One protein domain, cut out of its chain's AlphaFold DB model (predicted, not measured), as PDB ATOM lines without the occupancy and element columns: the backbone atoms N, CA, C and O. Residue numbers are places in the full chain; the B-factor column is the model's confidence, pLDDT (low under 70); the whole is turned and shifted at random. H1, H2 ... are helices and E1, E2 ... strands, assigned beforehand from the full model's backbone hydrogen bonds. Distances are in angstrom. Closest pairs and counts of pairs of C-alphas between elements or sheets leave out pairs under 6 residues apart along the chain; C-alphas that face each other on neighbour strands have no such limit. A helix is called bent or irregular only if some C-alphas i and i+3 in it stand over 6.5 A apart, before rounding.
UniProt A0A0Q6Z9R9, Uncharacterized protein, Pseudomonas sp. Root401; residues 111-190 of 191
ATOM      1  N   VAL A 111     161.713  93.495 134.559       85.25
ATOM      2  CA  VAL A 111     160.287  93.610 134.271       85.25
ATOM      3  C   VAL A 111     159.608  92.290 134.607       85.25
ATOM      4  O   VAL A 111     159.866  91.250 133.991       85.25
ATOM      5  N   VAL A 112     158.716  92.352 135.590       87.19
ATOM      6  CA  VAL A 112     157.946  91.224 136.108       87.19
ATOM      7  C   VAL A 112     156.445  91.478 135.989       87.19
ATOM      8  O   VAL A 112     155.993  92.588 135.709       87.19
ATOM      9  N   PHE A 113     155.654  90.427 136.186       87.62
ATOM     10  CA  PHE A 113     154.198  90.462 136.080       87.62
ATOM     11  C   PHE A 113     153.560  89.700 137.230       87.62
ATOM     12  O   PHE A 113     154.072  88.665 137.647       87.62
ATOM     13  N   TYR A 114     152.418  90.174 137.718       86.00
ATOM     14  CA  TYR A 114     151.692  89.488 138.781       86.00
ATOM     15  C   TYR A 114     151.087  88.175 138.275       86.00
ATOM     16  O   TYR A 114     150.355  88.146 137.293       86.00
ATOM     17  N   ARG A 115     151.398  87.066 138.936       82.06
ATOM     18  CA  ARG A 115     151.068  85.711 138.484       82.06
ATOM     19  C   ARG A 115     149.562  85.415 138.456       82.06
ATOM     20  O   ARG A 115     149.113  84.871 137.448       82.06
ATOM     21  N   PRO A 116     148.765  85.747 139.492       81.38
ATOM     22  CA  PRO A 116     147.325  85.478 139.469       81.38
ATOM     23  C   PRO A 116     146.578  86.216 138.353       81.38
ATOM     24  O   PRO A 116     145.675  85.646 137.745       81.38
ATOM     25  N   ASP A 117     146.980  87.455 138.061       82.25
ATOM     26  CA  ASP A 117     146.479  88.233 136.927       82.25
ATOM     27  C   ASP A 117     147.588  89.154 136.380       82.25
ATOM     28  O   ASP A 117     147.802  90.250 136.912       82.25
ATOM     29  N   PRO A 118     148.272  88.738 135.295       84.81
ATOM     30  CA  PRO A 118     149.362  89.508 134.690       84.81
ATOM     31  C   PRO A 118     148.952  90.895 134.193       84.81
ATOM     32  O   PRO A 118     149.811  91.754 134.005       84.81
ATOM     33  N   ASN A 119     147.655  91.133 133.975       83.19
ATOM     34  CA  ASN A 119     147.146  92.405 133.477       83.19
ATOM     35  C   ASN A 119     146.667  93.343 134.599       83.19
ATOM     36  O   ASN A 119     146.550  94.542 134.365       83.19
ATOM     37  N   ALA A 120     146.431  92.846 135.821       81.62
ATOM     38  CA  ALA A 120     145.894  93.649 136.931       81.62
ATOM     39  C   ALA A 120     146.731  94.905 137.241       81.62
ATOM     40  O   ALA A 120     146.188  95.970 137.574       81.62
ATOM     41  N   TYR A 121     148.051  94.757 137.105       80.69
ATOM     42  CA  TYR A 121     149.058  95.782 137.380       80.69
ATOM     43  C   TYR A 121     149.947  96.091 136.165       80.69
ATOM     44  O   TYR A 121     150.830  96.939 136.266       80.69
ATOM     45  N   GLY A 122     149.716  95.433 135.023       81.50
ATOM     46  CA  GLY A 122     150.591  95.513 133.854       81.50
ATOM     47  C   GLY A 122     152.036  95.103 134.161       81.50
ATOM     48  O   GLY A 122     152.298  94.351 135.100       81.50
ATOM     49  N   ALA A 123     152.968  95.606 133.355       84.88
ATOM     50  CA  ALA A 123     154.394  95.467 133.605       84.88
ATOM     51  C   ALA A 123     154.797  96.162 134.914       84.88
ATOM     52  O   ALA A 123     154.461  97.326 135.157       84.88
ATOM     53  N   ILE A 124     155.515  95.420 135.747       84.00
ATOM     54  CA  ILE A 124     156.004  95.861 137.045       84.00
ATOM     55  C   ILE A 124     157.525  95.925 136.959       84.00
ATOM     56  O   ILE A 124     158.167  94.925 136.653       84.00
ATOM     57  N   THR A 125     158.107  97.084 137.248       82.44
ATOM     58  CA  THR A 125     159.561  97.211 137.367       82.44
ATOM     59  C   THR A 125     159.966  96.843 138.785       82.44
ATOM     60  O   THR A 125     159.456  97.413 139.753       82.44
ATOM     61  N   VAL A 126     160.883  95.888 138.917       76.25
ATOM     62  CA  VAL A 126     161.486  95.531 140.199       76.25
ATOM     63  C   VAL A 126     162.315  96.716 140.672       76.25
ATOM     64  O   VAL A 126     163.319  97.074 140.063       76.25
ATOM     65  N   SER A 127     161.898  97.331 141.769       69.62
ATOM     66  CA  SER A 127     162.653  98.383 142.435       69.62
ATOM     67  C   SER A 127     163.081  97.903 143.815       69.62
ATOM     68  O   SER A 127     162.342  97.205 144.512       69.62
ATOM     69  N   ALA A 128     164.296  98.266 144.211       58.28
ATOM     70  CA  ALA A 128     164.708  98.161 145.598       58.28
ATOM     71  C   ALA A 128     164.381  99.496 146.276       58.28
ATOM     72  O   ALA A 128     165.041 100.502 146.015       58.28
ATOM     73  N   VAL A 129     163.359  99.516 147.133       50.16
ATOM     74  CA  VAL A 129     163.119 100.648 148.036       50.16
ATOM     75  C   VAL A 129     163.715 100.261 149.386       50.16
ATOM     76  O   VAL A 129     163.097  99.583 150.209       50.16
ATOM     77  N   GLY A 130     164.986 100.622 149.575       56.47
ATOM     78  CA  GLY A 130     165.789 100.123 150.690       56.47
ATOM     79  C   GLY A 130     166.003  98.611 150.578       56.47
ATOM     80  O   GLY A 130     166.719  98.149 149.697       56.47
ATOM     81  N   VAL A 131     165.361  97.848 151.463       44.25
ATOM     82  CA  VAL A 131     165.470  96.376 151.579       44.25
ATOM     83  C   VAL A 131     164.205  95.615 151.249       44.25
ATOM     84  O   VAL A 131     164.177  94.385 151.294       44.25
ATOM     85  N   LYS A 132     163.152  96.346 150.896       53.38
ATOM     86  CA  LYS A 132     161.933  95.753 150.391       53.38
ATOM     87  C   LYS A 132     161.987  95.789 148.878       53.38
ATOM     88  O   LYS A 132     162.255  96.827 148.270       53.38
ATOM     89  N   ILE A 133     161.739  94.635 148.284       57.72
ATOM     90  CA  ILE A 133     161.536  94.557 146.851       57.72
ATOM     91  C   ILE A 133     160.115  94.993 146.611       57.72
ATOM     92  O   ILE A 133     159.157  94.333 147.015       57.72
ATOM     93  N   GLU A 134     160.006  96.164 146.015       67.06
ATOM     94  CA  GLU A 134     158.735  96.742 145.656       67.06
ATOM     95  C   GLU A 134     158.623  96.690 144.145       67.06
ATOM     96  O   GLU A 134     159.514  97.107 143.398       67.06
ATOM     97  N   GLY A 135     157.514  96.133 143.686       66.44
ATOM     98  CA  GLY A 135     157.154  96.243 142.293       66.44
ATOM     99  C   GLY A 135     156.553  97.617 142.058       66.44
ATOM    100  O   GLY A 135     155.516  97.926 142.643       66.44
ATOM    101  N   TYR A 136     157.159  98.431 141.197       68.19
ATOM    102  CA  TYR A 136     156.503  99.641 140.721       68.19
ATOM    103  C   TYR A 136     155.630  99.304 139.515       68.19
ATOM    104  O   TYR A 136     156.129  98.891 138.467       68.19
ATOM    105  N   SER A 137     154.317  99.479 139.655       72.31
ATOM    106  CA  SER A 137     153.387  99.371 138.533       72.31
ATOM    107  C   SER A 137     153.238 100.737 137.874       72.31
ATOM    108  O   SER A 137     152.575 101.618 138.420       72.31
ATOM    109  N   ALA A 138     153.777 100.904 136.663       64.75
ATOM    110  CA  ALA A 138     153.530 102.112 135.869       64.75
ATOM    111  C   ALA A 138     152.046 102.254 135.481       64.75
ATOM    112  O   ALA A 138     151.556 103.357 135.274       64.75
ATOM    113  N   HIS A 139     151.307 101.140 135.424       69.75
ATOM    114  CA  HIS A 139     149.876 101.137 135.123       69.75
ATOM    115  C   HIS A 139     149.012 101.689 136.269       69.75
ATOM    116  O   HIS A 139     147.952 102.261 136.020       69.75
ATOM    117  N   ARG A 140     149.434 101.493 137.524       70.12
ATOM    118  CA  ARG A 140     148.719 101.964 138.723       70.12
ATOM    119  C   ARG A 140     149.401 103.144 139.421       70.12
ATOM    120  O   ARG A 140     148.847 103.635 140.397       70.12
ATOM    121  N   GLU A 141     150.573 103.554 138.940       75.88
ATOM    122  CA  GLU A 141     151.421 104.610 139.508       75.88
ATOM    123  C   GLU A 141     151.685 104.420 141.012       75.88
ATOM    124  O   GLU A 141     151.615 105.355 141.808       75.88
ATOM    125  N   MET A 142     151.954 103.178 141.426       72.25
ATOM    126  CA  MET A 142     152.178 102.847 142.835       72.25
ATOM    127  C   MET A 142     153.172 101.708 143.041       72.25
ATOM    128  O   MET A 142     153.310 100.812 142.201       72.25
ATOM    129  N   ALA A 143     153.820 101.743 144.206       69.88
ATOM    130  CA  ALA A 143     154.607 100.644 144.744       69.88
ATOM    131  C   ALA A 143     153.685  99.577 145.346       69.88
ATOM    132  O   ALA A 143     152.747  99.886 146.087       69.88
ATOM    133  N   LEU A 144     153.955  98.315 145.023       69.25
ATOM    134  CA  LEU A 144     153.168  97.170 145.460       69.25
ATOM    135  C   LEU A 144     154.070  96.164 146.190       69.25
ATOM    136  O   LEU A 144     155.137  95.807 145.676       69.25
ATOM    137  N   PRO A 145     153.663  95.691 147.385       66.81
ATOM    138  CA  PRO A 145     154.403  94.668 148.106       66.81
ATOM    139  C   PRO A 145     154.099  93.302 147.485       66.81
ATOM    140  O   PRO A 145     153.012  92.761 147.685       66.81
ATOM    141  N   PHE A 146     155.046  92.738 146.742       66.50
ATOM    142  CA  PHE A 146     154.908  91.402 146.165       66.50
ATOM    143  C   PHE A 146     155.887  90.428 146.811       66.50
ATOM    144  O   PHE A 146     157.027  90.790 147.097       66.50
ATOM    145  N   MET A 147     155.457  89.180 147.000       66.88
ATOM    146  CA  MET A 147     156.391  88.078 147.220       66.88
ATOM    147  C   MET A 147     156.916  87.609 145.865       66.88
ATOM    148  O   MET A 147     156.191  87.630 144.870       66.88
ATOM    149  N   ALA A 148     158.154  87.120 145.805       67.38
ATOM    150  CA  ALA A 148     158.713  86.652 144.536       67.38
ATOM    151  C   ALA A 148     157.911  85.494 143.902       67.38
ATOM    152  O   ALA A 148     157.824  85.388 142.680       67.38
ATOM    153  N   SER A 149     157.261  84.663 144.723       70.31
ATOM    154  CA  SER A 149     156.351  83.598 144.275       70.31
ATOM    155  C   SER A 149     155.133  84.106 143.500       70.31
ATOM    156  O   SER A 149     154.564  83.368 142.693       70.31
ATOM    157  N   ASP A 150     154.745  85.361 143.729       76.75
ATOM    158  CA  ASP A 150     153.581  85.992 143.111       76.75
ATOM    159  C   ASP A 150     153.910  86.606 141.750       76.75
ATOM    160  O   ASP A 150     153.046  87.232 141.139       76.75
ATOM    161  N   LEU A 151     155.145  86.451 141.271       81.44
ATOM    162  CA  LEU A 151     155.649  87.128 140.088       81.44
ATOM    163  C   LEU A 151     156.044  86.137 138.978       81.44
ATOM    164  O   LEU A 151     156.407  84.975 139.208       81.44
ATOM    165  N   TYR A 152     155.939  86.615 137.742       81.00
ATOM    166  CA  TYR A 152     156.483  86.014 136.529       81.00
ATOM    167  C   TYR A 152     157.534  86.935 135.924       81.00
ATOM    168  O   TYR A 152     157.327  88.144 135.860       81.00
ATOM    169  N   THR A 153     158.608  86.359 135.383       85.12
ATOM    170  CA  THR A 153     159.438  87.051 134.388       85.12
ATOM    171  C   THR A 153     158.703  87.123 133.049       85.12
ATOM    172  O   THR A 153     157.799  86.324 132.783       85.12
ATOM    173  N   ALA A 154     159.121  88.032 132.163       84.62
ATOM    174  CA  ALA A 154     158.613  88.078 130.787       84.62
ATOM    175  C   ALA A 154     158.783  86.738 130.047       84.62
ATOM    176  O   ALA A 154     157.870  86.292 129.353       84.62
ATOM    177  N   GLU A 155     159.918  86.060 130.241       83.06
ATOM    178  CA  GLU A 155     160.182  84.747 129.645       83.06
ATOM    179  C   GLU A 155     159.216  83.676 130.173       83.06
ATOM    180  O   GLU A 155     158.638  82.920 129.392       83.06
ATOM    181  N   ALA A 156     159.000  83.622 131.492       83.69
ATOM    182  CA  ALA A 156     158.080  82.663 132.098       83.69
ATOM    183  C   ALA A 156     156.634  82.897 131.634       83.69
ATOM    184  O   ALA A 156     155.922  81.939 131.334       83.69
ATOM    185  N   LEU A 157     156.229  84.165 131.509       86.31
ATOM    186  CA  LEU A 157     154.923  84.548 130.979       86.31
ATOM    187  C   LEU A 157     154.758  84.134 129.506       86.31
ATOM    188  O   LEU A 157     153.693  83.655 129.115       86.31
ATOM    189  N   GLY A 158     155.816  84.277 128.700       84.00
ATOM    190  CA  GLY A 158     155.857  83.822 127.308       84.00
ATOM    191  C   GLY A 158     155.708  82.304 127.177       84.00
ATOM    192  O   GLY A 158     154.875  81.836 126.405       84.00
ATOM    193  N   LYS A 159     156.430  81.528 127.992       84.31
ATOM    194  CA  LYS A 159     156.296  80.059 128.023       84.31
ATOM    195  C   LYS A 159     154.891  79.619 128.438       84.31
ATOM    196  O   LYS A 159     154.325  78.706 127.846       84.31
ATOM    197  N   GLU A 160     154.290  80.279 129.427       83.94
ATOM    198  CA  GLU A 160     152.911  79.978 129.827       83.94
ATOM    199  C   GLU A 160     151.906  80.310 128.711       83.94
ATOM    200  O   GLU A 160     150.947  79.569 128.491       83.94
ATOM    201  N   LEU A 161     152.135  81.396 127.966       84.69
ATOM    202  CA  LEU A 161     151.341  81.746 126.790       84.69
ATOM    203  C   LEU A 161     151.433  80.662 125.704       84.69
ATOM    204  O   LEU A 161     150.401  80.281 125.152       84.69
ATOM    205  N   GLU A 162     152.626  80.133 125.428       81.69
ATOM    206  CA  GLU A 162     152.816  79.013 124.496       81.69
ATOM    207  C   GLU A 162     152.035  77.771 124.944       81.69
ATOM    208  O   GLU A 162     151.253  77.224 124.163       81.69
ATOM    209  N   LEU A 163     152.140  77.382 126.217       83.25
ATOM    210  CA  LEU A 163     151.380  76.259 126.779       83.25
ATOM    211  C   LEU A 163     149.865  76.477 126.658       83.25
ATOM    212  O   LEU A 163     149.118  75.576 126.273       83.25
ATOM    213  N   LEU A 164     149.388  77.696 126.920       83.06
ATOM    214  CA  LEU A 164     147.978  78.041 126.741       83.06
ATOM    215  C   LEU A 164     147.536  77.959 125.276       83.06
ATOM    216  O   LEU A 164     146.371  77.659 125.018       83.06
ATOM    217  N   ILE A 165     148.422  78.217 124.313       80.44
ATOM    218  CA  ILE A 165     148.132  78.134 122.876       80.44
ATOM    219  C   ILE A 165     148.196  76.689 122.359       80.44
ATOM    220  O   ILE A 165     147.417  76.330 121.475       80.44
ATOM    221  N   PHE A 166     149.074  75.842 122.879       75.25
ATOM    222  CA  PHE A 166     149.288  74.516 122.293       75.25
ATOM    223  C   PHE A 166     148.686  73.367 123.105       75.25
ATOM    224  O   PHE A 166     148.263  72.377 122.515       75.25
ATOM    225  N   GLU A 167     148.559  73.508 124.426       70.31
ATOM    226  CA  GLU A 167     148.317  72.365 125.320       70.31
ATOM    227  C   GLU A 167     147.072  72.508 126.211       70.31
ATOM    228  O   GLU A 167     146.612  71.532 126.804       70.31
ATOM    229  N   SER A 168     146.474  73.700 126.306       67.19
ATOM    230  CA  SER A 168     145.332  73.914 127.201       67.19
ATOM    231  C   SER A 168     144.034  73.269 126.690       67.19
ATOM    232  O   SER A 168     143.501  73.647 125.640       67.19
ATOM    233  N   THR A 169     143.495  72.343 127.490       67.19
ATOM    234  CA  THR A 169     142.183  71.688 127.322       67.19
ATOM    235  C   THR A 169     141.021  72.463 127.966       67.19
ATOM    236  O   THR A 169     139.859  72.134 127.738       67.19
ATOM    237  N   ASP A 170     141.316  73.520 128.735       65.19
ATOM    238  CA  ASP A 170     140.341  74.402 129.396       65.19
ATOM    239  C   ASP A 170     139.836  75.482 128.421       65.19
ATOM    240  O   ASP A 170     140.299  76.624 128.405       65.19
ATOM    241  N   VAL A 171     138.892  75.097 127.557       63.06
ATOM    242  CA  VAL A 171     138.390  75.938 126.454       63.06
ATOM    243  C   VAL A 171     137.676  77.204 126.947       63.06
ATOM    244  O   VAL A 171     137.733  78.231 126.271       63.06
ATOM    245  N   LEU A 172     137.031  77.158 128.119       60.50
ATOM    246  CA  LEU A 172     136.149  78.225 128.612       60.50
ATOM    247  C   LEU A 172     136.895  79.536 128.880       60.50
ATOM    248  O   LEU A 172     136.402  80.594 128.506       60.50
ATOM    249  N   ASN A 173     138.108  79.465 129.434       71.44
ATOM    250  CA  ASN A 173     138.857  80.659 129.848       71.44
ATOM    251  C   ASN A 173     140.173  80.859 129.085       71.44
ATOM    252  O   ASN A 173     140.929  81.792 129.360       71.44
ATOM    253  N   ARG A 174     140.474  79.997 128.107       81.00
ATOM    254  CA  ARG A 174     141.732  80.038 127.351       81.00
ATOM    255  C   ARG A 174     141.940  81.360 126.615       81.00
ATOM    256  O   ARG A 174     143.028  81.926 126.676       81.00
ATOM    257  N   ARG A 175     140.905  81.875 125.941       82.38
ATOM    258  CA  ARG A 175     141.000  83.138 125.190       82.38
ATOM    259  C   ARG A 175     141.304  84.319 126.112       82.38
ATOM    260  O   ARG A 175     142.176  85.117 125.789       82.38
ATOM    261  N   GLU A 176     140.620  84.413 127.248       83.00
ATOM    262  CA  GLU A 176     140.832  85.488 128.226       83.00
ATOM    263  C   GLU A 176     142.241  85.425 128.822       83.00
ATOM    264  O   GLU A 176     142.954  86.428 128.831       83.00
ATOM    265  N   LYS A 177     142.693  84.224 129.212       83.50
ATOM    266  CA  LYS A 177     144.048  83.993 129.734       83.50
ATOM    267  C   LYS A 177     145.135  84.393 128.728       83.50
ATOM    268  O   LYS A 177     146.115  85.022 129.130       83.50
ATOM    269  N   ILE A 178     144.954  84.064 127.444       85.94
ATOM    270  CA  ILE A 178     145.855  84.450 126.342       85.94
ATOM    271  C   ILE A 178     145.876  85.973 126.168       85.94
ATOM    272  O   ILE A 178     146.949  86.574 126.141       85.94
ATOM    273  N   VAL A 179     144.704  86.612 126.084       86.44
ATOM    274  CA  VAL A 179     144.594  88.067 125.884       86.44
ATOM    275  C   VAL A 179     145.227  88.842 127.039       86.44
ATOM    276  O   VAL A 179     145.938  89.814 126.784       86.44
ATOM    277  N   ALA A 180     145.035  88.404 128.287       84.38
ATOM    278  CA  ALA A 180     145.645  89.033 129.459       84.38
ATOM    279  C   ALA A 180     147.182  89.010 129.389       84.38
ATOM    280  O   ALA A 180     147.828  90.030 129.618       84.38
ATOM    281  N   ARG A 181     147.770  87.873 128.999       88.06
ATOM    282  CA  ARG A 181     149.230  87.692 128.903       88.06
ATOM    283  C   ARG A 181     149.838  88.481 127.747       88.06
ATOM    284  O   ARG A 181     150.854  89.141 127.934       88.06
ATOM    285  N   ILE A 182     149.181  88.496 126.584       86.94
ATOM    286  CA  ILE A 182     149.584  89.347 125.451       86.94
ATOM    287  C   ILE A 182     149.524  90.827 125.848       86.94
ATOM    288  O   ILE A 182     150.467  91.568 125.587       86.94
ATOM    289  N   SER A 183     148.444  91.262 126.501       85.19
ATOM    290  CA  SER A 183     148.276  92.661 126.924       85.19
ATOM    291  C   SER A 183     149.337  93.076 127.944       85.19
ATOM    292  O   SER A 183     149.923  94.150 127.812       85.19
ATOM    293  N   ALA A 184     149.644  92.196 128.901       84.06
ATOM    294  CA  ALA A 184     150.714  92.391 129.867       84.06
ATOM    295  C   ALA A 184     152.079  92.538 129.170       84.06
ATOM    296  O   ALA A 184     152.751  93.550 129.362       84.06
ATOM    297  N   LEU A 185     152.449  91.615 128.273       85.62
ATOM    298  CA  LEU A 185     153.705  91.694 127.513       85.62
ATOM    299  C   LEU A 185     153.791  92.959 126.640       85.62
ATOM    300  O   LEU A 185     154.830  93.612 126.600       85.62
ATOM    301  N   LEU A 186     152.697  93.359 125.986       84.25
ATOM    302  CA  LEU A 186     152.650  94.602 125.204       84.25
ATOM    303  C   LEU A 186     152.799  95.857 126.071       84.25
ATOM    304  O   LEU A 186     153.287  96.875 125.585       84.25
ATOM    305  N   SER A 187     152.372  95.815 127.337       79.31
ATOM    306  CA  SER A 187     152.580  96.927 128.268       79.31
ATOM    307  C   SER A 187     154.055  97.107 128.631       79.31
ATOM    308  O   SER A 187     154.503  98.241 128.750       79.31
ATOM    309  N   ALA A 188     154.827  96.016 128.704       78.56
ATOM    310  CA  ALA A 188     156.263  96.084 128.961       78.56
ATOM    311  C   ALA A 188     157.041  96.758 127.825       78.56
ATOM    312  O   ALA A 188     158.018  97.442 128.089       78.56
ATOM    313  N   ALA A 189     156.580  96.645 126.576       73.00
ATOM    314  CA  ALA A 189     157.193  97.330 125.434       73.00
ATOM    315  C   ALA A 189     157.024  98.868 125.453       73.00
ATOM    316  O   ALA A 189     157.491  99.542 124.536       73.00
ATOM    317  N   LYS A 190     156.300  99.414 126.440       69.31
ATOM    318  CA  LYS A 190     156.051 100.855 126.615       69.31
ATOM    319  C   LYS A 190     156.814 101.466 127.797       69.31
ATOM    320  O   LYS A 190     156.670 102.669 128.007       69.31
TER     321      LYS A 190
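What this domain is: This is residues 111 to 190 of the 191 residues of an uncharacterized protein of Pseudomonas sp. Root401 (UniProt A0A0Q6Z9R9). Look first for a small, strongly twisted sheet of five strands at one end of the model and a long helical hairpin, H1 and H2, that reaches away from it to the other end. The open end of the hairpin packs on E1, E5 and E2, while its tip, residues 166 to 172, sticks out free. The printed part has 80 residues, with named elements in the order E1, E2, E3, E4, E5, H1, H2; the class is mixed, helices and strands. The sheet's order is E4, E3, E2, E1, E5, all antiparallel. The whole is compact by its radius of gyration of the C-alphas, 13.1 A, yet elongated in outline, spanning 43 by 23 by 19 A.

How they stand to each other: Begin with E1, residues 111 to 114, E2, residues 124 to 129, E3, residues 132 to 137, and E4, residues 142 to 145: they form a meander, each strand the antiparallel neighbour of the one before. Between E2 and E3, a hairpin, N 127 and O 134 are 2.9 A apart; between E3 and E4, N 144 and O 135 are 2.9 A apart. E1 is staggered: residues 111 to 112 pair with E2, N 112 and O 124 at 2.8 A, and residues 112 to 114 with E5, residues 151 to 153, N 113 and O 152 at 2.8 A. Next find H1, residues 154 to 166, which is on the sheet, over E5, and stands up from it at 55 degrees; the closest C-alphas of E1 and H1 are those of Val 112 and Ala 154, 6.2 A apart. H2, residues 171 to 188, is over E1; the closest C-alphas are those of Val 111 and Ala 188, 7.1 A apart. The arrangement is two layers, H1 and H2 on one face of the sheet. H1 and H2 touch, closest at the C-alphas of Leu 161 and Ile 178, 6.1 A apart, and run opposite ways at a shallow tilt of 28 degrees. Every O i to N i+4 pair in H1 is within hydrogen-bond range; in H2, 12 of 14 are.

Where its parts are: Find C-alpha 111 at (160.287, 93.610, 134.271), where E1 begins. E2 is 13.9 A from first to last C-alpha, E3 15.1 A, E1 10.5 A, E4 10.0 A and E5 6.8 A. H1 runs 18.5 A from C-alpha 154 at (158.613, 88.078, 130.787). H2 runs 27.0 A to C-alpha 188 at (156.263, 96.084, 128.961) and is irregular: C-alphas 172 and 175 are 7.7 A apart.

The domain as a whole: The two C-alphas farthest apart, those of Gly 130 and Val 171, are 43.9 A apart. The printed part has no cut, and no link is long. Mean pLDDT of the printed part is 76.2; look for values under 70 at, among others, residues 127 to 136, 143 to 148 and 168 to 172.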